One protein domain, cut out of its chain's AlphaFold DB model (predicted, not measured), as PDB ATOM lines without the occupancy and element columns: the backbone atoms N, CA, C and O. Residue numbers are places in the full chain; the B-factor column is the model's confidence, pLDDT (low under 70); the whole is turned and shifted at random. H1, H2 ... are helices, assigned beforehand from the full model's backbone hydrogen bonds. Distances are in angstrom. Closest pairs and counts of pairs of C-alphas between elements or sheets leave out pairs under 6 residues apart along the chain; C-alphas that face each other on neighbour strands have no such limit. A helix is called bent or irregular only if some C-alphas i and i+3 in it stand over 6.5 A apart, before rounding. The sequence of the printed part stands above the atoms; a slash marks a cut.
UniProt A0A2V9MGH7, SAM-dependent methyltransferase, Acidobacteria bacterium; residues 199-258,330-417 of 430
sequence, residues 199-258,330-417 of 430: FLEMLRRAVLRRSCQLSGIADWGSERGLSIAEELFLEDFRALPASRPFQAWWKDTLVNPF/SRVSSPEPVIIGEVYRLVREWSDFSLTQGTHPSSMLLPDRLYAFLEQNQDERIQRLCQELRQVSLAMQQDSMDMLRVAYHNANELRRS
ATOM      1  N   PHE A 199       1.062  20.574  37.035       98.19
ATOM      2  CA  PHE A 199       0.003  19.986  37.855       98.19
ATOM      3  C   PHE A 199      -0.261  20.779  39.141       98.19
ATOM      4  O   PHE A 199      -1.401  21.158  39.421       98.19
ATOM      5  N   LEU A 200       0.792  21.093  39.902       97.44
ATOM      6  CA  LEU A 200       0.649  21.843  41.149       97.44
ATOM      7  C   LEU A 200       0.394  23.339  40.925       97.44
ATOM      8  O   LEU A 200      -0.291  23.961  41.736       97.44
ATOM      9  N   GLU A 201       0.904  23.937  39.848       97.00
ATOM     10  CA  GLU A 201       0.550  25.304  39.461       97.00
ATOM     11  C   GLU A 201      -0.944  25.416  39.143       97.00
ATOM     12  O   GLU A 201      -1.600  26.330  39.640       97.00
ATOM     13  N   MET A 202      -1.508  24.473  38.382       97.44
ATOM     14  CA  MET A 202      -2.936  24.465  38.052       97.44
ATOM     15  C   MET A 202      -3.806  24.232  39.283       97.44
ATOM     16  O   MET A 202      -4.811  24.923  39.449       97.44
ATOM     17  N   LEU A 203      -3.389  23.355  40.201       97.62
ATOM     18  CA  LEU A 203      -4.058  23.220  41.493       97.62
ATOM     19  C   LEU A 203      -4.055  24.546  42.267       97.62
ATOM     20  O   LEU A 203      -5.105  24.982  42.730       97.62
ATOM     21  N   ARG A 204      -2.904  25.220  42.395       97.81
ATOM     22  CA  ARG A 204      -2.810  26.508  43.113       97.81
ATOM     23  C   ARG A 204      -3.663  27.594  42.463       97.81
ATOM     24  O   ARG A 204      -4.297  28.370  43.177       97.81
ATOM     25  N   ARG A 205      -3.732  27.624  41.129       97.00
ATOM     26  CA  ARG A 205      -4.653  28.499  40.384       97.00
ATOM     27  C   ARG A 205      -6.104  28.213  40.750       97.00
ATOM     28  O   ARG A 205      -6.828  29.135  41.123       97.00
ATOM     29  N   ALA A 206      -6.505  26.946  40.736       96.56
ATOM     30  CA  ALA A 206      -7.861  26.554  41.087       96.56
ATOM     31  C   ALA A 206      -8.192  26.862  42.560       96.56
ATOM     32  O   ALA A 206      -9.272  27.379  42.849       96.56
ATOM     33  N   VAL A 207      -7.256  26.636  43.491       97.44
ATOM     34  CA  VAL A 207      -7.393  27.014  44.908       97.44
ATOM     35  C   VAL A 207      -7.582  28.526  45.044       97.44
ATOM     36  O   VAL A 207      -8.562  28.949  45.649       97.44
ATOM     37  N   LEU A 208      -6.726  29.346  44.419       97.62
ATOM     38  CA  LEU A 208      -6.855  30.809  44.455       97.62
ATOM     39  C   LEU A 208      -8.209  31.271  43.917       97.62
ATOM     40  O   LEU A 208      -8.886  32.098  44.537       97.62
ATOM     41  N   ARG A 209      -8.610  30.732  42.762       95.75
ATOM     42  CA  ARG A 209      -9.887  31.052  42.130       95.75
ATOM     43  C   ARG A 209     -11.048  30.725  43.060       95.75
ATOM     44  O   ARG A 209     -11.928  31.567  43.248       95.75
ATOM     45  N   ARG A 210     -11.039  29.536  43.670       96.19
ATOM     46  CA  ARG A 210     -12.085  29.102  44.600       96.19
ATOM     47  C   ARG A 210     -12.108  29.965  45.862       96.19
ATOM     48  O   ARG A 210     -13.183  30.395  46.270       96.19
ATOM     49  N   SER A 211     -10.953  30.293  46.432       97.12
ATOM     50  CA  SER A 211     -10.848  31.193  47.585       97.12
ATOM     51  C   SER A 211     -11.395  32.593  47.291       97.12
ATOM     52  O   SER A 211     -12.112  33.161  48.116       97.12
ATOM     53  N   CYS A 212     -11.129  33.131  46.097       96.12
ATOM     54  CA  CYS A 212     -11.700  34.402  45.652       96.12
ATOM     55  C   CYS A 212     -13.228  34.325  45.518       96.12
ATOM     56  O   CYS A 212     -13.920  35.204  46.028       96.12
ATOM     57  N   GLN A 213     -13.766  33.259  44.910       94.56
ATOM     58  CA  GLN A 213     -15.217  33.041  44.804       94.56
ATOM     59  C   GLN A 213     -15.893  32.981  46.179       94.56
ATOM     60  O   GLN A 213     -16.871  33.690  46.410       94.56
ATOM     61  N   LEU A 214     -15.344  32.186  47.104       95.81
ATOM     62  CA  LEU A 214     -15.861  32.037  48.469       95.81
ATOM     63  C   LEU A 214     -15.792  33.342  49.275       95.81
ATOM     64  O   LEU A 214     -16.565  33.534  50.209       95.81
ATOM     65  N   SER A 215     -14.895  34.248  48.886       96.44
ATOM     66  CA  SER A 215     -14.704  35.565  49.500       96.44
ATOM     67  C   SER A 215     -15.427  36.699  48.751       96.44
ATOM     68  O   SER A 215     -15.216  37.876  49.055       96.44
ATOM     69  N   GLY A 216     -16.253  36.383  47.743       94.81
ATOM     70  CA  GLY A 216     -16.990  37.368  46.940       94.81
ATOM     71  C   GLY A 216     -16.103  38.300  46.101       94.81
ATOM     72  O   GLY A 216     -16.468  39.448  45.846       94.81
ATOM     73  N   ILE A 217     -14.918  37.839  45.698       94.38
ATOM     74  CA  ILE A 217     -13.971  38.569  44.846       94.38
ATOM     75  C   ILE A 217     -14.160  38.093  43.401       94.38
ATOM     76  O   ILE A 217     -13.749  36.991  43.040       94.38
ATOM     77  N   ALA A 218     -14.786  38.928  42.567       88.75
ATOM     78  CA  ALA A 218     -15.039  38.603  41.160       88.75
ATOM     79  C   ALA A 218     -13.752  38.614  40.315       88.75
ATOM     80  O   ALA A 218     -13.493  37.685  39.544       88.75
ATOM     81  N   ASP A 219     -12.939  39.658  40.495       90.50
ATOM     82  CA  ASP A 219     -11.641  39.807  39.846       90.50
ATOM     83  C   ASP A 219     -10.518  39.337  40.775       90.50
ATOM     84  O   ASP A 219     -10.009  40.069  41.624       90.50
ATOM     85  N   TRP A 220     -10.134  38.079  40.611       92.25
ATOM     86  CA  TRP A 220      -8.996  37.468  41.292       92.25
ATOM     87  C   TRP A 220      -7.621  38.007  40.847       92.25
ATOM     88  O   TRP A 220      -6.629  37.725  41.514       92.25
ATOM     89  N   GLY A 221      -7.560  38.804  39.770       91.94
ATOM     90  CA  GLY A 221      -6.385  39.580  39.358       91.94
ATOM     91  C   GLY A 221      -6.281  40.954  40.031       91.94
ATOM     92  O   GLY A 221      -5.341  41.695  39.757       91.94
ATOM     93  N   SER A 222      -7.227  41.305  40.908       94.44
ATOM     94  CA  SER A 222      -7.207  42.554  41.677       94.44
ATOM     95  C   SER A 222      -6.277  42.483  42.897       94.44
ATOM     96  O   SER A 222      -5.884  41.402  43.331       94.44
ATOM     97  N   GLU A 223      -6.017  43.630  43.533       95.88
ATOM     98  CA  GLU A 223      -5.275  43.716  44.806       95.88
ATOM     99  C   GLU A 223      -5.871  42.827  45.908       95.88
ATOM    100  O   GLU A 223      -5.144  42.207  46.680       95.88
ATOM    101  N   ARG A 224      -7.203  42.681  45.953       97.38
ATOM    102  CA  ARG A 224      -7.855  41.763  46.901       97.38
ATOM    103  C   ARG A 224      -7.532  40.302  46.585       97.38
ATOM    104  O   ARG A 224      -7.374  39.506  47.505       97.38
ATOM    105  N   GLY A 225      -7.443  39.953  45.302       97.25
ATOM    106  CA  GLY A 225      -7.006  38.629  44.859       97.25
ATOM    107  C   GLY A 225      -5.536  38.366  45.188       97.25
ATOM    108  O   GLY A 225      -5.207  37.279  45.661       97.25
ATOM    109  N   LEU A 226      -4.673  39.377  45.039       97.88
ATOM    110  CA  LEU A 226      -3.281  39.316  45.484       97.88
ATOM    111  C   LEU A 226      -3.187  39.068  46.995       97.88
ATOM    112  O   LEU A 226      -2.450  38.175  47.395       97.88
ATOM    113  N   SER A 227      -3.974  39.759  47.827       98.31
ATOM    114  CA  SER A 227      -3.971  39.526  49.281       98.31
ATOM    115  C   SER A 227      -4.340  38.083  49.657       98.31
ATOM    116  O   SER A 227      -3.711  37.501  50.537       98.31
ATOM    117  N   ILE A 228      -5.316  37.472  48.970       98.31
ATOM    118  CA  ILE A 228      -5.655  36.050  49.167       98.31
ATOM    119  C   ILE A 228      -4.501  35.144  48.716       98.31
ATOM    120  O   ILE A 228      -4.179  34.167  49.390       98.31
ATOM    121  N   ALA A 229      -3.857  35.455  47.588       98.38
ATOM    122  CA  ALA A 229      -2.701  34.696  47.124       98.38
ATOM    123  C   ALA A 229      -1.527  34.788  48.111       98.38
ATOM    124  O   ALA A 229      -0.864  33.784  48.362       98.38
ATOM    125  N   GLU A 230      -1.275  35.967  48.681       98.44
ATOM    126  CA  GLU A 230      -0.235  36.168  49.689       98.44
ATOM    127  C   GLU A 230      -0.518  35.360  50.953       98.44
ATOM    128  O   GLU A 230       0.376  34.671  51.445       98.44
ATOM    129  N   GLU A 231      -1.760  35.393  51.438       97.94
ATOM    130  CA  GLU A 231      -2.197  34.599  52.587       97.94
ATOM    131  C   GLU A 231      -1.925  33.104  52.375       97.94
ATOM    132  O   GLU A 231      -1.370  32.443  53.250       97.94
ATOM    133  N   LEU A 232      -2.283  32.575  51.204       98.06
ATOM    134  CA  LEU A 232      -2.182  31.146  50.931       98.06
ATOM    135  C   LEU A 232      -0.755  30.698  50.595       98.06
ATOM    136  O   LEU A 232      -0.339  29.632  51.039       98.06
ATOM    137  N   PHE A 233      -0.007  31.470  49.799       98.00
ATOM    138  CA  PHE A 233       1.172  30.955  49.089       98.00
ATOM    139  C   PHE A 233       2.479  31.702  49.363       98.00
ATOM    140  O   PHE A 233       3.536  31.216  48.958       98.00
ATOM    141  N   LEU A 234       2.464  32.878  50.003       97.12
ATOM    142  CA  LEU A 234       3.677  33.700  50.124       97.12
ATOM    143  C   LEU A 234       4.771  33.018  50.946       97.12
ATOM    144  O   LEU A 234       5.948  33.105  50.599       97.12
ATOM    145  N   GLU A 235       4.394  32.346  52.034       96.00
ATOM    146  CA  GLU A 235       5.334  31.583  52.858       96.00
ATOM    147  C   GLU A 235       5.999  30.465  52.041       96.00
ATOM    148  O   GLU A 235       7.226  30.357  52.023       96.00
ATOM    149  N   ASP A 236       5.198  29.703  51.293       94.44
ATOM    150  CA  ASP A 236       5.660  28.590  50.457       94.44
ATOM    151  C   ASP A 236       6.599  29.082  49.352       94.44
ATOM    152  O   ASP A 236       7.658  28.506  49.104       94.44
ATOM    153  N   PHE A 237       6.232  30.190  48.707       95.44
ATOM    154  CA  PHE A 237       7.026  30.808  47.656       95.44
ATOM    155  C   PHE A 237       8.369  31.328  48.176       95.44
ATOM    156  O   PHE A 237       9.385  31.193  47.500       95.44
ATOM    157  N   ARG A 238       8.412  31.896  49.389       94.69
ATOM    158  CA  ARG A 238       9.659  32.389  50.007       94.69
ATOM    159  C   ARG A 238      10.670  31.279  50.292       94.69
ATOM    160  O   ARG A 238      11.856  31.577  50.410       94.69
ATOM    161  N   ALA A 239      10.227  30.027  50.393       91.69
ATOM    162  CA  ALA A 239      11.118  28.880  50.544       91.69
ATOM    163  C   ALA A 239      11.808  28.472  49.227       91.69
ATOM    164  O   ALA A 239      12.769  27.701  49.253       91.69
ATOM    165  N   LEU A 240      11.346  28.978  48.077       88.12
ATOM    166  CA  LEU A 240      11.962  28.700  46.786       88.12
ATOM    167  C   LEU A 240      13.214  29.552  46.544       88.12
ATOM    168  O   LEU A 240      13.237  30.739  46.880       88.12
ATOM    169  N   PRO A 241      14.208  29.025  45.806       85.81
ATOM    170  CA  PRO A 241      15.275  29.829  45.215       85.81
ATOM    171  C   PRO A 241      14.763  30.615  43.988       85.81
ATOM    172  O   PRO A 241      15.335  30.538  42.899       85.81
ATOM    173  N   ALA A 242      13.648  31.334  44.136       85.00
ATOM    174  CA  ALA A 242      13.013  32.079  43.057       85.00
ATOM    175  C   ALA A 242      13.842  33.316  42.673       85.00
ATOM    176  O   ALA A 242      14.343  34.046  43.525       85.00
ATOM    177  N   SER A 243      13.960  33.580  41.371       80.56
ATOM    178  CA  SER A 243      14.629  34.781  40.850       80.56
ATOM    179  C   SER A 243      13.707  35.997  40.740       80.56
ATOM    180  O   SER A 243      14.195  37.099  40.515       80.56
ATOM    181  N   ARG A 244      12.389  35.800  40.869       86.38
ATOM    182  CA  ARG A 244      11.360  36.835  40.710       86.38
ATOM    183  C   ARG A 244      10.608  37.090  42.020       86.38
ATOM    184  O   ARG A 244      10.486  36.165  42.824       86.38
ATOM    185  N   PRO A 245      10.080  38.306  42.240       91.44
ATOM    186  CA  PRO A 245       9.246  38.593  43.403       91.44
ATOM    187  C   PRO A 245       7.904  37.851  43.335       91.44
ATOM    188  O   PRO A 245       7.431  37.491  42.254       91.44
ATOM    189  N   PHE A 246       7.260  37.673  44.494       95.06
ATOM    190  CA  PHE A 246       5.977  36.968  44.610       95.06
ATOM    191  C   PHE A 246       4.894  37.559  43.704       95.06
ATOM    192  O   PHE A 246       4.245  36.824  42.970       95.06
ATOM    193  N   GLN A 247       4.745  38.888  43.691       94.19
ATOM    194  CA  GLN A 247       3.753  39.564  42.851       94.19
ATOM    195  C   GLN A 247       3.969  39.275  41.360       94.19
ATOM    196  O   GLN A 247       3.002  39.084  40.627       94.19
ATOM    197  N   ALA A 248       5.228  39.187  40.913       92.19
ATOM    198  CA  ALA A 248       5.529  38.827  39.533       92.19
ATOM    199  C   ALA A 248       5.141  37.375  39.235       92.19
ATOM    200  O   ALA A 248       4.542  37.110  38.200       92.19
ATOM    201  N   TRP A 249       5.418  36.442  40.153       94.94
ATOM    202  CA  TRP A 249       4.958  35.057  40.031       94.94
ATOM    203  C   TRP A 249       3.429  34.952  40.021       94.94
ATOM    204  O   TRP A 249       2.874  34.311  39.138       94.94
ATOM    205  N   TRP A 250       2.731  35.619  40.938       96.06
ATOM    206  CA  TRP A 250       1.269  35.637  40.970       96.06
ATOM    207  C   TRP A 250       0.688  36.165  39.654       96.06
ATOM    208  O   TRP A 250      -0.131  35.490  39.027       96.06
ATOM    209  N   LYS A 251       1.169  37.322  39.187       94.12
ATOM    210  CA  LYS A 251       0.674  37.963  37.965       94.12
ATOM    211  C   LYS A 251       0.962  37.138  36.714       94.12
ATOM    212  O   LYS A 251       0.122  37.065  35.824       94.12
ATOM    213  N   ASP A 252       2.130  36.512  36.645       92.75
ATOM    214  CA  ASP A 252       2.577  35.768  35.469       92.75
ATOM    215  C   ASP A 252       2.113  34.303  35.450       92.75
ATOM    216  O   ASP A 252       1.966  33.704  34.390       92.75
ATOM    217  N   THR A 253       1.870  33.707  36.617       93.81
ATOM    218  CA  THR A 253       1.606  32.268  36.757       93.81
ATOM    219  C   THR A 253       0.243  31.962  37.349       93.81
ATOM    220  O   THR A 253      -0.375  30.998  36.918       93.81
ATOM    221  N   LEU A 254      -0.277  32.747  38.294       95.75
ATOM    222  CA  LEU A 254      -1.562  32.423  38.921       95.75
ATOM    223  C   LEU A 254      -2.760  33.041  38.200       95.75
ATOM    224  O   LEU A 254      -3.755  32.354  37.998       95.75
ATOM    225  N   VAL A 255      -2.662  34.301  37.775       95.06
ATOM    226  CA  VAL A 255      -3.796  35.019  37.160       95.06
ATOM    227  C   VAL A 255      -3.639  35.259  35.658       95.06
ATOM    228  O   VAL A 255      -4.592  35.666  35.000       95.06
ATOM    229  N   ASN A 256      -2.465  34.964  35.089       93.25
ATOM    230  CA  ASN A 256      -2.212  35.103  33.654       93.25
ATOM    231  C   ASN A 256      -3.141  34.170  32.845       93.25
ATOM    232  O   ASN A 256      -3.099  32.952  33.070       93.25
ATOM    233  N   PRO A 257      -3.952  34.686  31.901       92.06
ATOM    234  CA  PRO A 257      -4.846  33.861  31.089       92.06
ATOM    235  C   PRO A 257      -4.116  32.994  30.051       92.06
ATOM    236  O   PRO A 257      -4.687  32.024  29.566       92.06
ATOM    237  N   PHE A 258      -2.856  33.301  29.736       92.25
ATOM    238  CA  PHE A 258      -2.041  32.549  28.775       92.25
ATOM    239  C   PHE A 258      -1.261  31.391  29.406       92.25
ATOM    240  O   PHE A 258      -0.631  30.613  28.693       92.25
ATOM    241  N   SER A 330      13.783   3.417  44.608       59.22
ATOM    242  CA  SER A 330      12.723   2.423  44.484       59.22
ATOM    243  C   SER A 330      12.115   2.425  43.080       59.22
ATOM    244  O   SER A 330      11.572   3.435  42.629       59.22
ATOM    245  N   ARG A 331      12.162   1.274  42.400       61.19
ATOM    246  CA  ARG A 331      11.466   1.049  41.126       61.19
ATOM    247  C   ARG A 331       9.965   1.280  41.317       61.19
ATOM    248  O   ARG A 331       9.285   0.437  41.894       61.19
ATOM    249  N   VAL A 332       9.456   2.399  40.815       64.69
ATOM    250  CA  VAL A 332       8.016   2.604  40.634       64.69
ATOM    251  C   VAL A 332       7.621   1.879  39.349       64.69
ATOM    252  O   VAL A 332       8.330   1.970  38.345       64.69
ATOM    253  N   SER A 333       6.522   1.125  39.368       77.38
ATOM    254  CA  SER A 333       5.943   0.587  38.137       77.38
ATOM    255  C   SER A 333       5.556   1.740  37.214       77.38
ATOM    256  O   SER A 333       4.936   2.706  37.659       77.38
ATOM    257  N   SER A 334       5.922   1.640  35.935       86.19
ATOM    258  CA  SER A 334       5.531   2.636  34.935       86.19
ATOM    259  C   SER A 334       4.004   2.812  34.952       86.19
ATOM    260  O   SER A 334       3.294   1.799  34.942       86.19
ATOM    261  N   PRO A 335       3.480   4.049  35.052       91.50
ATOM    262  CA  PRO A 335       2.046   4.281  35.106       91.50
ATOM    263  C   PRO A 335       1.389   3.824  33.806       91.50
ATOM    264  O   PRO A 335       1.912   4.031  32.710       91.50
ATOM    265  N   GLU A 336       0.200   3.238  33.924       94.06
ATOM    266  CA  GLU A 336      -0.611   2.918  32.756       94.06
ATOM    267  C   GLU A 336      -0.997   4.202  31.996       94.06
ATOM    268  O   GLU A 336      -1.242   5.236  32.629       94.06
ATOM    269  N   PRO A 337      -1.157   4.159  30.657       95.06
ATOM    270  CA  PRO A 337      -1.541   5.329  29.862       95.06
ATOM    271  C   PRO A 337      -2.800   6.052  30.357       95.06
ATOM    272  O   PRO A 337      -2.920   7.269  30.226       95.06
ATOM    273  N   VAL A 338      -3.731   5.316  30.973       96.44
ATOM    274  CA  VAL A 338      -4.954   5.894  31.538       96.44
ATOM    275  C   VAL A 338      -4.682   6.850  32.703       96.44
ATOM    276  O   VAL A 338      -5.370   7.858  32.817       96.44
ATOM    277  N   ILE A 339      -3.651   6.597  33.516       96.88
ATOM    278  CA  ILE A 339      -3.257   7.475  34.629       96.88
ATOM    279  C   ILE A 339      -2.746   8.815  34.094       96.88
ATOM    280  O   ILE A 339      -3.097   9.874  34.607       96.88
ATOM    281  N   ILE A 340      -1.960   8.785  33.015       96.62
ATOM    282  CA  ILE A 340      -1.462   9.995  32.345       96.62
ATOM    283  C   ILE A 340      -2.641  10.798  31.778       96.62
ATOM    284  O   ILE A 340      -2.719  12.013  31.963       96.62
ATOM    285  N   GLY A 341      -3.606  10.114  31.151       96.94
ATOM    286  CA  GLY A 341      -4.842  10.735  30.671       96.94
ATOM    287  C   GLY A 341      -5.673  11.383  31.788       96.94
ATOM    288  O   GLY A 341      -6.215  12.471  31.597       96.94
ATOM    289  N   GLU A 342      -5.739  10.764  32.969       96.88
ATOM    290  CA  GLU A 342      -6.400  11.335  34.149       96.88
ATOM    291  C   GLU A 342      -5.702  12.595  34.665       96.88
ATOM    292  O   GLU A 342      -6.383  13.569  34.994       96.88
ATOM    293  N   VAL A 343      -4.365  12.613  34.677       97.50
ATOM    294  CA  VAL A 343      -3.591  13.823  34.989       97.50
ATOM    295  C   VAL A 343      -3.922  14.929  33.988       97.50
ATOM    296  O   VAL A 343      -4.251  16.037  34.399       97.50
ATOM    297  N   TYR A 344      -3.899  14.639  32.684       97.75
ATOM    298  CA  TYR A 344      -4.186  15.636  31.643       97.75
ATOM    299  C   TYR A 344      -5.591  16.217  31.799       97.75
ATOM    300  O   TYR A 344      -5.775  17.431  31.700       97.75
ATOM    301  N   ARG A 345      -6.579  15.358  32.078       96.25
ATOM    302  CA  ARG A 345      -7.956  15.782  32.341       96.25
ATOM    303  C   ARG A 345      -8.028  16.712  33.550       96.25
ATOM    304  O   ARG A 345      -8.648  17.764  33.447       96.25
ATOM    305  N   LEU A 346      -7.374  16.365  34.657       96.25
ATOM    306  CA  LEU A 346      -7.425  17.165  35.882       96.25
ATOM    307  C   LEU A 346      -6.730  18.528  35.717       96.25
ATOM    308  O   LEU A 346      -7.273  19.549  36.131       96.25
ATOM    309  N   VAL A 347      -5.574  18.568  35.043       97.25
ATOM    310  CA  VAL A 347      -4.874  19.821  34.694       97.25
ATOM    311  C   VAL A 347      -5.766  20.715  33.832       97.25
ATOM    312  O   VAL A 347      -5.851  21.917  34.086       97.25
ATOM    313  N   ARG A 348      -6.468  20.137  32.846       95.75
ATOM    314  CA  ARG A 348      -7.452  20.863  32.029       95.75
ATOM    315  C   ARG A 348      -8.592  21.407  32.883       95.75
ATOM    316  O   ARG A 348      -8.876  22.593  32.810       95.75
ATOM    317  N   GLU A 349      -9.203  20.582  33.723       94.56
ATOM    318  CA  GLU A 349     -10.334  20.989  34.563       94.56
ATOM    319  C   GLU A 349      -9.967  22.112  35.537       94.56
ATOM    320  O   GLU A 349     -10.727  23.069  35.683       94.56
ATOM    321  N   TRP A 350      -8.790  22.050  36.162       95.62
ATOM    322  CA  TRP A 350      -8.286  23.129  37.015       95.62
ATOM    323  C   TRP A 350      -7.969  24.406  36.230       95.62
ATOM    324  O   TRP A 350      -8.270  25.507  36.702       95.62
ATOM    325  N   SER A 351      -7.399  24.276  35.030       94.44
ATOM    326  CA  SER A 351      -7.180  25.401  34.116       94.44
ATOM    327  C   SER A 351      -8.505  26.072  33.736       94.44
ATOM    328  O   SER A 351      -8.665  27.277  33.931       94.44
ATOM    329  N   ASP A 352      -9.478  25.299  33.255       92.94
ATOM    330  CA  ASP A 352     -10.777  25.793  32.795       92.94
ATOM    331  C   ASP A 352     -11.565  26.427  33.943       92.94
ATOM    332  O   ASP A 352     -12.130  27.513  33.781       92.94
ATOM    333  N   PHE A 353     -11.533  25.812  35.132       92.56
ATOM    334  CA  PHE A 353     -12.143  26.366  36.341       92.56
ATOM    335  C   PHE A 353     -11.569  27.739  36.709       92.56
ATOM    336  O   PHE A 353     -12.287  28.637  37.158       92.56
ATOM    337  N   SER A 354     -10.265  27.911  36.507       89.75
ATOM    338  CA  SER A 354      -9.564  29.153  36.817       89.75
ATOM    339  C   SER A 354      -9.925  30.289  35.852       89.75
ATOM    340  O   SER A 354      -9.919  31.453  36.249       89.75
ATOM    341  N   LEU A 355     -10.265  29.968  34.600       86.94
ATOM    342  CA  LEU A 355     -10.488  30.952  33.533       86.94
ATOM    343  C   LEU A 355     -11.964  31.265  33.277       86.94
ATOM    344  O   LEU A 355     -12.305  32.397  32.935       86.94
ATOM    345  N   THR A 356     -12.851  30.288  33.440       82.25
ATOM    346  CA  THR A 356     -14.270  30.442  33.108       82.25
ATOM    347  C   THR A 356     -15.093  30.902  34.316       82.25
ATOM    348  O   THR A 356     -14.778  30.642  35.482       82.25
ATOM    349  N   GLN A 357     -16.149  31.676  34.062       70.50
ATOM    350  CA  GLN A 357     -17.142  31.994  35.089       70.50
ATOM    351  C   GLN A 357     -18.204  30.889  35.116       70.50
ATOM    352  O   GLN A 357     -18.714  30.502  34.070       70.50
ATOM    353  N   GLY A 358     -18.560  30.403  36.308       67.25
ATOM    354  CA  GLY A 358     -19.689  29.482  36.494       67.25
ATOM    355  C   GLY A 358     -19.367  27.984  36.447       67.25
ATOM    356  O   GLY A 358     -20.276  27.176  36.610       67.25
ATOM    357  N   THR A 359     -18.105  27.582  36.286       73.00
ATOM    358  CA  THR A 359     -17.695  26.181  36.471       73.00
ATOM    359  C   THR A 359     -17.859  25.744  37.921       73.00
ATOM    360  O   THR A 359     -17.358  26.394  38.842       73.00
ATOM    361  N   HIS A 360     -18.559  24.628  38.124       75.81
ATOM    362  CA  HIS A 360     -18.830  24.086  39.449       75.81
ATOM    363  C   HIS A 360     -17.613  23.311  39.996       75.81
ATOM    364  O   HIS A 360     -16.994  22.559  39.241       75.81
ATOM    365  N   PRO A 361     -17.294  23.398  41.303       80.94
ATOM    366  CA  PRO A 361     -16.169  22.681  41.913       80.94
ATOM    367  C   PRO A 361     -16.196  21.150  41.854       80.94
ATOM    368  O   PRO A 361     -15.214  20.497  42.205       80.94
ATOM    369  N   SER A 362     -17.316  20.556  41.447       74.75
ATOM    370  CA  SER A 362     -17.529  19.107  41.496       74.75
ATOM    371  C   SER A 362     -16.589  18.317  40.583       74.75
ATOM    372  O   SER A 362     -16.348  17.146  40.861       74.75
ATOM    373  N   SER A 363     -16.017  18.934  39.545       73.94
ATOM    374  CA  SER A 363     -15.026  18.297  38.666       73.94
ATOM    375  C   SER A 363     -13.612  18.237  39.257       73.94
ATOM    376  O   SER A 363     -12.779  17.507  38.744       73.94
ATOM    377  N   MET A 364     -13.318  18.938  40.358       83.69
ATOM    378  CA  MET A 364     -11.943  19.134  40.851       83.69
ATOM    379  C   MET A 364     -11.407  18.008  41.760       83.69
ATOM    380  O   MET A 364     -10.441  18.217  42.505       83.69
ATOM    381  N   LEU A 365     -12.032  16.826  41.740       90.69
ATOM    382  CA  LEU A 365     -11.602  15.681  42.547       90.69
ATOM    383  C   LEU A 365     -10.430  14.946  41.915       90.69
ATOM    384  O   LEU A 365     -10.393  14.708  40.708       90.69
ATOM    385  N   LEU A 366      -9.523  14.503  42.782       93.44
ATOM    386  CA  LEU A 366      -8.474  13.578  42.400       93.44
ATOM    387  C   LEU A 366      -9.112  12.250  41.933       93.44
ATOM    388  O   LEU A 366      -9.870  11.656  42.701       93.44
ATOM    389  N   PRO A 367      -8.838  11.787  40.702       95.00
ATOM    390  CA  PRO A 367      -9.419  10.556  40.169       95.00
ATOM    391  C   PRO A 367      -8.985   9.326  40.970       95.00
ATOM    392  O   PRO A 367      -7.832   9.248  41.391       95.00
ATOM    393  N   ASP A 368      -9.874   8.342  41.130       95.44
ATOM    394  CA  ASP A 368      -9.602   7.157  41.959       95.44
ATOM    395  C   ASP A 368      -8.387   6.351  41.481       95.44
ATOM    396  O   ASP A 368      -7.642   5.823  42.306       95.44
ATOM    397  N   ARG A 369      -8.145   6.260  40.164       95.94
ATOM    398  CA  ARG A 369      -6.995   5.500  39.648       95.94
ATOM    399  C   ARG A 369      -5.690   6.251  39.873       95.94
ATOM    400  O   ARG A 369      -4.733   5.642  40.341       95.94
ATOM    401  N   LEU A 370      -5.652   7.560  39.611       95.94
ATOM    402  CA  LEU A 370      -4.514   8.403  39.974       95.94
ATOM    403  C   LEU A 370      -4.241   8.359  41.485       95.94
ATOM    404  O   LEU A 370      -3.088   8.215  41.883       95.94
ATOM    405  N   TYR A 371      -5.279   8.417  42.324       95.94
ATOM    406  CA  TYR A 371      -5.140   8.261  43.773       95.94
ATOM    407  C   TYR A 371      -4.524   6.906  44.133       95.94
ATOM    408  O   TYR A 371      -3.513   6.872  44.826       95.94
ATOM    409  N   ALA A 372      -5.066   5.802  43.609       95.62
ATOM    410  CA  ALA A 372      -4.539   4.463  43.864       95.62
ATOM    411  C   ALA A 372      -3.081   4.311  43.395       95.62
ATOM    412  O   ALA A 372      -2.265   3.732  44.107       95.62
ATOM    413  N   PHE A 373      -2.730   4.869  42.233       94.75
ATOM    414  CA  PHE A 373      -1.357   4.873  41.722       94.75
ATOM    415  C   PHE A 373      -0.391   5.609  42.662       94.75
ATOM    416  O   PHE A 373       0.692   5.105  42.960       94.75
ATOM    417  N   LEU A 374      -0.772   6.797  43.140       93.88
ATOM    418  CA  LEU A 374       0.059   7.597  44.040       93.88
ATOM    419  C   LEU A 374       0.127   7.003  45.456       93.88
ATOM    420  O   LEU A 374       1.184   7.035  46.079       93.88
ATOM    421  N   GLU A 375      -0.968   6.427  45.952       93.94
ATOM    422  CA  GLU A 375      -1.038   5.758  47.256       93.94
ATOM    423  C   GLU A 375      -0.181   4.483  47.297       93.94
ATOM    424  O   GLU A 375       0.460   4.198  48.305       93.94
ATOM    425  N   GLN A 376      -0.104   3.743  46.189       92.38
ATOM    426  CA  GLN A 376       0.740   2.548  46.062       92.38
ATOM    427  C   GLN A 376       2.227   2.872  45.839       92.38
ATOM    428  O   GLN A 376       3.052   1.958  45.751       92.38
ATOM    429  N   ASN A 377       2.595   4.153  45.736       90.62
ATOM    430  CA  ASN A 377       3.987   4.550  45.580       90.62
ATOM    431  C   ASN A 377       4.800   4.166  46.827       90.62
ATOM    432  O   ASN A 377       4.320   4.305  47.946       90.62
ATOM    433  N   GLN A 378       6.035   3.693  46.654       89.19
ATOM    434  CA  GLN A 378       6.886   3.275  47.779       89.19
ATOM    435  C   GLN A 378       7.465   4.456  48.571       89.19
ATOM    436  O   GLN A 378       7.963   4.267  49.679       89.19
ATOM    437  N   ASP A 379       7.424   5.663  48.011       89.81
ATOM    438  CA  ASP A 379       7.864   6.873  48.689       89.81
ATOM    439  C   ASP A 379       6.747   7.405  49.603       89.81
ATOM    440  O   ASP A 379       5.728   7.921  49.138       89.81
ATOM    441  N   GLU A 380       6.951   7.314  50.923       92.12
ATOM    442  CA  GLU A 380       5.997   7.808  51.926       92.12
ATOM    443  C   GLU A 380       5.635   9.286  51.734       92.12
ATOM    444  O   GLU A 380       4.543   9.724  52.103       92.12
ATOM    445  N   ARG A 381       6.547  10.086  51.176       92.38
ATOM    446  CA  ARG A 381       6.278  11.493  50.894       92.38
ATOM    447  C   ARG A 381       5.244  11.641  49.786       92.38
ATOM    448  O   ARG A 381       4.363  12.488  49.904       92.38
ATOM    449  N   ILE A 382       5.316  10.809  48.746       93.31
ATOM    450  CA  ILE A 382       4.318  10.773  47.667       93.31
ATOM    451  C   ILE A 382       2.962  10.309  48.206       93.31
ATOM    452  O   ILE A 382       1.935  10.888  47.855       93.31
ATOM    453  N   GLN A 383       2.946   9.336  49.118       93.56
ATOM    454  CA  GLN A 383       1.713   8.901  49.781       93.56
ATOM    455  C   GLN A 383       1.076  10.034  50.603       93.56
ATOM    456  O   GLN A 383      -0.125  10.287  50.481       93.56
ATOM    457  N   ARG A 384       1.873  10.770  51.395       96.25
ATOM    458  CA  ARG A 384       1.407  11.956  52.139       96.25
ATOM    459  C   ARG A 384       0.891  13.049  51.203       96.25
ATOM    460  O   ARG A 384      -0.210  13.550  51.416       96.25
ATOM    461  N   LEU A 385       1.623  13.351  50.127       95.56
ATOM    462  CA  LEU A 385       1.181  14.273  49.073       95.56
ATOM    463  C   LEU A 385      -0.176  13.869  48.496       95.56
ATOM    464  O   LEU A 385      -1.054  14.710  48.345       95.56
ATOM    465  N   CYS A 386      -0.371  12.584  48.204       96.00
ATOM    466  CA  CYS A 386      -1.626  12.055  47.681       96.00
ATOM    467  C   CYS A 386      -2.801  12.278  48.646       96.00
ATOM    468  O   CYS A 386      -3.884  12.705  48.237       96.00
ATOM    469  N   GLN A 387      -2.587  12.026  49.940       97.56
ATOM    470  CA  GLN A 387      -3.592  12.266  50.975       97.56
ATOM    471  C   GLN A 387      -3.931  13.756  51.086       97.56
ATOM    472  O   GLN A 387      -5.106  14.119  51.065       97.56
ATOM    473  N   GLU A 388      -2.918  14.617  51.149       98.00
ATOM    474  CA  GLU A 388      -3.078  16.069  51.231       98.00
ATOM    475  C   GLU A 388      -3.781  16.652  49.993       98.00
ATOM    476  O   GLU A 388      -4.711  17.446  50.140       98.00
ATOM    477  N   LEU A 389      -3.420  16.202  48.785       97.44
ATOM    478  CA  LEU A 389      -4.108  16.547  47.535       97.44
ATOM    479  C   LEU A 389      -5.599  16.228  47.620       97.44
ATOM    480  O   LEU A 389      -6.434  17.073  47.305       97.44
ATOM    481  N   ARG A 390      -5.945  15.025  48.094       96.69
ATOM    482  CA  ARG A 390      -7.343  14.617  48.255       96.69
ATOM    483  C   ARG A 390      -8.078  15.499  49.264       96.69
ATOM    484  O   ARG A 390      -9.213  15.884  48.994       96.69
ATOM    485  N   GLN A 391      -7.450  15.848  50.388       97.56
ATOM    486  CA  GLN A 391      -8.055  16.736  51.388       97.56
ATOM    487  C   GLN A 391      -8.311  18.139  50.829       97.56
ATOM    488  O   GLN A 391      -9.406  18.673  51.004       97.56
ATOM    489  N   VAL A 392      -7.346  18.718  50.109       97.75
ATOM    490  CA  VAL A 392      -7.516  20.028  49.465       97.75
ATOM    491  C   VAL A 392      -8.615  19.970  48.404       97.75
ATOM    492  O   VAL A 392      -9.521  20.800  48.437       97.75
ATOM    493  N   SER A 393      -8.614  18.960  47.526       95.81
ATOM    494  CA  SER A 393      -9.676  18.760  46.528       95.81
ATOM    495  C   SER A 393     -11.066  18.645  47.162       95.81
ATOM    496  O   SER A 393     -12.009  19.260  46.671       95.81
ATOM    497  N   LEU A 394     -11.209  17.899  48.264       95.62
ATOM    498  CA  LEU A 394     -12.478  17.786  48.993       95.62
ATOM    499  C   LEU A 394     -12.902  19.122  49.609       95.62
ATOM    500  O   LEU A 394     -14.075  19.483  49.526       95.62
ATOM    501  N   ALA A 395     -11.965  19.875  50.190       96.75
ATOM    502  CA  ALA A 395     -12.246  21.180  50.779       96.75
ATOM    503  C   ALA A 395     -12.651  22.225  49.726       96.75
ATOM    504  O   ALA A 395     -13.516  23.058  49.992       96.75
ATOM    505  N   MET A 396     -12.109  22.148  48.505       95.56
ATOM    506  CA  MET A 396     -12.506  23.016  47.388       95.56
ATOM    507  C   MET A 396     -13.981  22.848  46.992       95.56
ATOM    508  O   MET A 396     -14.580  23.794  46.476       95.56
ATOM    509  N   GLN A 397     -14.581  21.680  47.248       94.44
ATOM    510  CA  GLN A 397     -16.004  21.422  46.987       94.44
ATOM    511  C   GLN A 397     -16.942  22.013  48.034       94.44
ATOM    512  O   GLN A 397     -18.148  22.064  47.818       94.44
ATOM    513  N   GLN A 398     -16.402  22.440  49.169       94.19
ATOM    514  CA  GLN A 398     -17.195  22.964  50.265       94.19
ATOM    515  C   GLN A 398     -17.442  24.460  50.073       94.19
ATOM    516  O   GLN A 398     -16.620  25.174  49.491       94.19
ATOM    517  N   ASP A 399     -18.548  24.961  50.614       94.69
ATOM    518  CA  ASP A 399     -18.886  26.389  50.600       94.69
ATOM    519  C   ASP A 399     -18.314  27.122  51.825       94.69
ATOM    520  O   ASP A 399     -19.003  27.866  52.518       94.69
ATOM    521  N   SER A 400     -17.032  26.884  52.129       96.75
ATOM    522  CA  SER A 400     -16.342  27.501  53.268       96.75
ATOM    523  C   SER A 400     -14.896  27.852  52.933       96.75
ATOM    524  O   SER A 400     -14.063  26.971  52.710       96.75
ATOM    525  N   MET A 401     -14.587  29.155  52.949       96.50
ATOM    526  CA  MET A 401     -13.214  29.650  52.796       96.50
ATOM    527  C   MET A 401     -12.313  29.140  53.925       96.50
ATOM    528  O   MET A 401     -11.180  28.745  53.668       96.50
ATOM    529  N   ASP A 402     -12.822  29.088  55.158       97.81
ATOM    530  CA  ASP A 402     -12.041  28.640  56.311       97.81
ATOM    531  C   ASP A 402     -11.646  27.169  56.203       97.81
ATOM    532  O   ASP A 402     -10.499  26.828  56.479       97.81
ATOM    533  N   MET A 403     -12.542  26.292  55.739       97.88
ATOM    534  CA  MET A 403     -12.187  24.883  55.546       97.88
ATOM    535  C   MET A 403     -11.153  24.693  54.435       97.88
ATOM    536  O   MET A 403     -10.216  23.917  54.616       97.88
ATOM    537  N   LEU A 404     -11.280  25.413  53.313       98.00
ATOM    538  CA  LEU A 404     -10.283  25.375  52.237       98.00
ATOM    539  C   LEU A 404      -8.919  25.884  52.719       98.00
ATOM    540  O   LEU A 404      -7.900  25.236  52.489       98.00
ATOM    541  N   ARG A 405      -8.911  27.007  53.441       97.88
ATOM    542  CA  ARG A 405      -7.717  27.595  54.053       97.88
ATOM    543  C   ARG A 405      -7.041  26.619  55.017       97.88
ATOM    544  O   ARG A 405      -5.841  26.390  54.909       97.88
ATOM    545  N   VAL A 406      -7.800  26.013  55.932       98.12
ATOM    546  CA  VAL A 406      -7.281  25.032  56.900       98.12
ATOM    547  C   VAL A 406      -6.734  23.796  56.187       98.12
ATOM    548  O   VAL A 406      -5.632  23.356  56.507       98.12
ATOM    549  N   ALA A 407      -7.460  23.256  55.205       98.31
ATOM    550  CA  ALA A 407      -7.006  22.102  54.435       98.31
ATOM    551  C   ALA A 407      -5.692  22.394  53.697       98.31
ATOM    552  O   ALA A 407      -4.766  21.590  53.773       98.31
ATOM    553  N   TYR A 408      -5.583  23.556  53.042       98.12
ATOM    554  CA  TYR A 408      -4.361  23.948  52.342       98.12
ATOM    555  C   TYR A 408      -3.199  24.187  53.313       98.12
ATOM    556  O   TYR A 408      -2.123  23.633  53.113       98.12
ATOM    557  N   HIS A 409      -3.385  24.940  54.403       97.56
ATOM    558  CA  HIS A 409      -2.293  25.205  55.348       97.56
ATOM    559  C   HIS A 409      -1.792  23.957  56.079       97.56
ATOM    560  O   HIS A 409      -0.596  23.888  56.367       97.56
ATOM    561  N   ASN A 410      -2.667  22.976  56.324       98.06
ATOM    562  CA  ASN A 410      -2.296  21.686  56.907       98.06
ATOM    563  C   ASN A 410      -1.611  20.739  55.904       98.06
ATOM    564  O   ASN A 410      -1.007  19.754  56.330       98.06
ATOM    565  N   ALA A 411      -1.677  21.030  54.601       97.88
ATOM    566  CA  ALA A 411      -1.067  20.243  53.535       97.88
ATOM    567  C   ALA A 411       0.437  20.556  53.390       97.88
ATOM    568  O   ALA A 411       0.887  21.179  52.427       97.88
ATOM    569  N   ASN A 412       1.222  20.183  54.400       96.25
ATOM    570  CA  ASN A 412       2.629  20.561  54.523       96.25
ATOM    571  C   ASN A 412       3.499  20.057  53.365       96.25
ATOM    572  O   ASN A 412       4.361  20.796  52.880       96.25
ATOM    573  N   GLU A 413       3.317  18.808  52.935       95.81
ATOM    574  CA  GLU A 413       4.115  18.245  51.844       95.81
ATOM    575  C   GLU A 413       3.743  18.874  50.501       95.81
ATOM    576  O   GLU A 413       4.630  19.210  49.712       95.81
ATOM    577  N   LEU A 414       2.451  19.098  50.264       96.25
ATOM    578  CA  LEU A 414       1.913  19.753  49.076       96.25
ATOM    579  C   LEU A 414       2.447  21.175  48.940       96.25
ATOM    580  O   LEU A 414       2.978  21.544  47.893       96.25
ATOM    581  N   ARG A 415       2.371  21.954  50.022       95.69
ATOM    582  CA  ARG A 415       2.863  23.335  50.091       95.69
ATOM    583  C   ARG A 415       4.350  23.446  49.766       95.69
ATOM    584  O   ARG A 415       4.766  24.363  49.063       95.69
ATOM    585  N   ARG A 416       5.148  22.473  50.213       93.38
ATOM    586  CA  ARG A 416       6.602  22.403  49.976       93.38
ATOM    587  C   ARG A 416       6.987  21.790  48.627       93.38
ATOM    588  O   ARG A 416       8.175  21.742  48.308       93.38
ATOM    589  N   SER A 417       6.023  21.295  47.854       94.62
ATOM    590  CA  SER A 417       6.264  20.625  46.576       94.62
ATOM    591  C   SER A 417       5.928  21.522  45.393       94.62
ATOM    592  O   SER A 417       5.014  22.349  45.442       94.62
TER     593      SER A 417
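This is residues 199 to 258 and 330 to 417 of the 430 residues of the protein "SAM-dependent methyltransferase" of Acidobacteria bacterium (UniProt A0A2V9MGH7). Helix H1 runs through the middle of a body of helices, with the long H4 on one side of it and the antiparallel pair H6 and H7 on another, while H2 and H3 cover one end of the body. At the far end the short H5 packs on both H4 and H6, and the little H8 packs on H6. The printed part has 148 residues with eight named helices, H1 to H8 in chain order, and no named strand, an all-helix class. It is compact, with a radius of gyration of the C-alphas of 15.3 A and spans of 45 by 35 by 30 A.

Find C-alpha 199 at (0.003, 19.986, 37.855); from there H1 runs 22.6 A to residue 214. H2, residues 223 to 238, measures 19.5 A and is irregular: it has a kink of 59 degrees near residue 232, and C-alphas 232 and 235 are 7.8 A apart. H3, residues 246 to 254, measures 10.5 A. Beyond the cut, look for C-alpha 337 at (-1.541, 5.329, 29.862), where H4 begins its 27.4 A run to residue 355. H5, residues 368 to 375, measures 10.2 A; H6, residues 380 to 396, 24.4 A; H7, residues 401 to 410, 14.1 A. H8, residues 412 to 415, measures 5.2 A and ends at C-alpha 415, (2.863, 23.335, 50.091).

Start at H1, the hub, which touches four helices. H1 and H2 form a helical hairpin, closest at the C-alphas of Leu 208 and Ala 229, 6.3 A. H3 touches H1 about perpendicular, at 82 degrees, with C-alphas 205 and 254 closest at 5.2 A. H4 touches H1 the same way at a tilt of 36 degrees, only just steep; C-alphas 206 and 354 are closest, 5.3 A. H7 only just touches H1, with 3 pairs of C-alphas within 8 A, and only at their ends; Leu 214 and Met 401 are closest, their C-alphas 5.6 A apart. H1, H2, H6 and H7 form an up and down bundle, each running against the one before it. H6 and H7 are a hairpin at a shallow tilt of 5 degrees, C-alphas 395 and 404 closest at 4.9 A. H5 touches H4 at C-alphas 339 and 370, 5.6 A, and H6 at C-alphas 375 and 383, 4.9 A, whereas H4 and H6 are apart. H8 touches H6 at C-alphas 385 and 414, 5.5 A. Every O i to N i+4 pair is within hydrogen-bond range in H1, H3, H4, H5, H6 and H7, and 10 of 12 are in H2; H8 is too short for one.

The two C-alphas farthest apart, of Gly 216 and Arg 331, are 46.5 A apart. Residues 259 to 329 are not printed, and C-alphas 258 and 330 stand 37.0 A apart across the cut. The link from H4 to H5, residues 356 to 367, is long. Confidence is under 70 at residues 330 to 332 and 358.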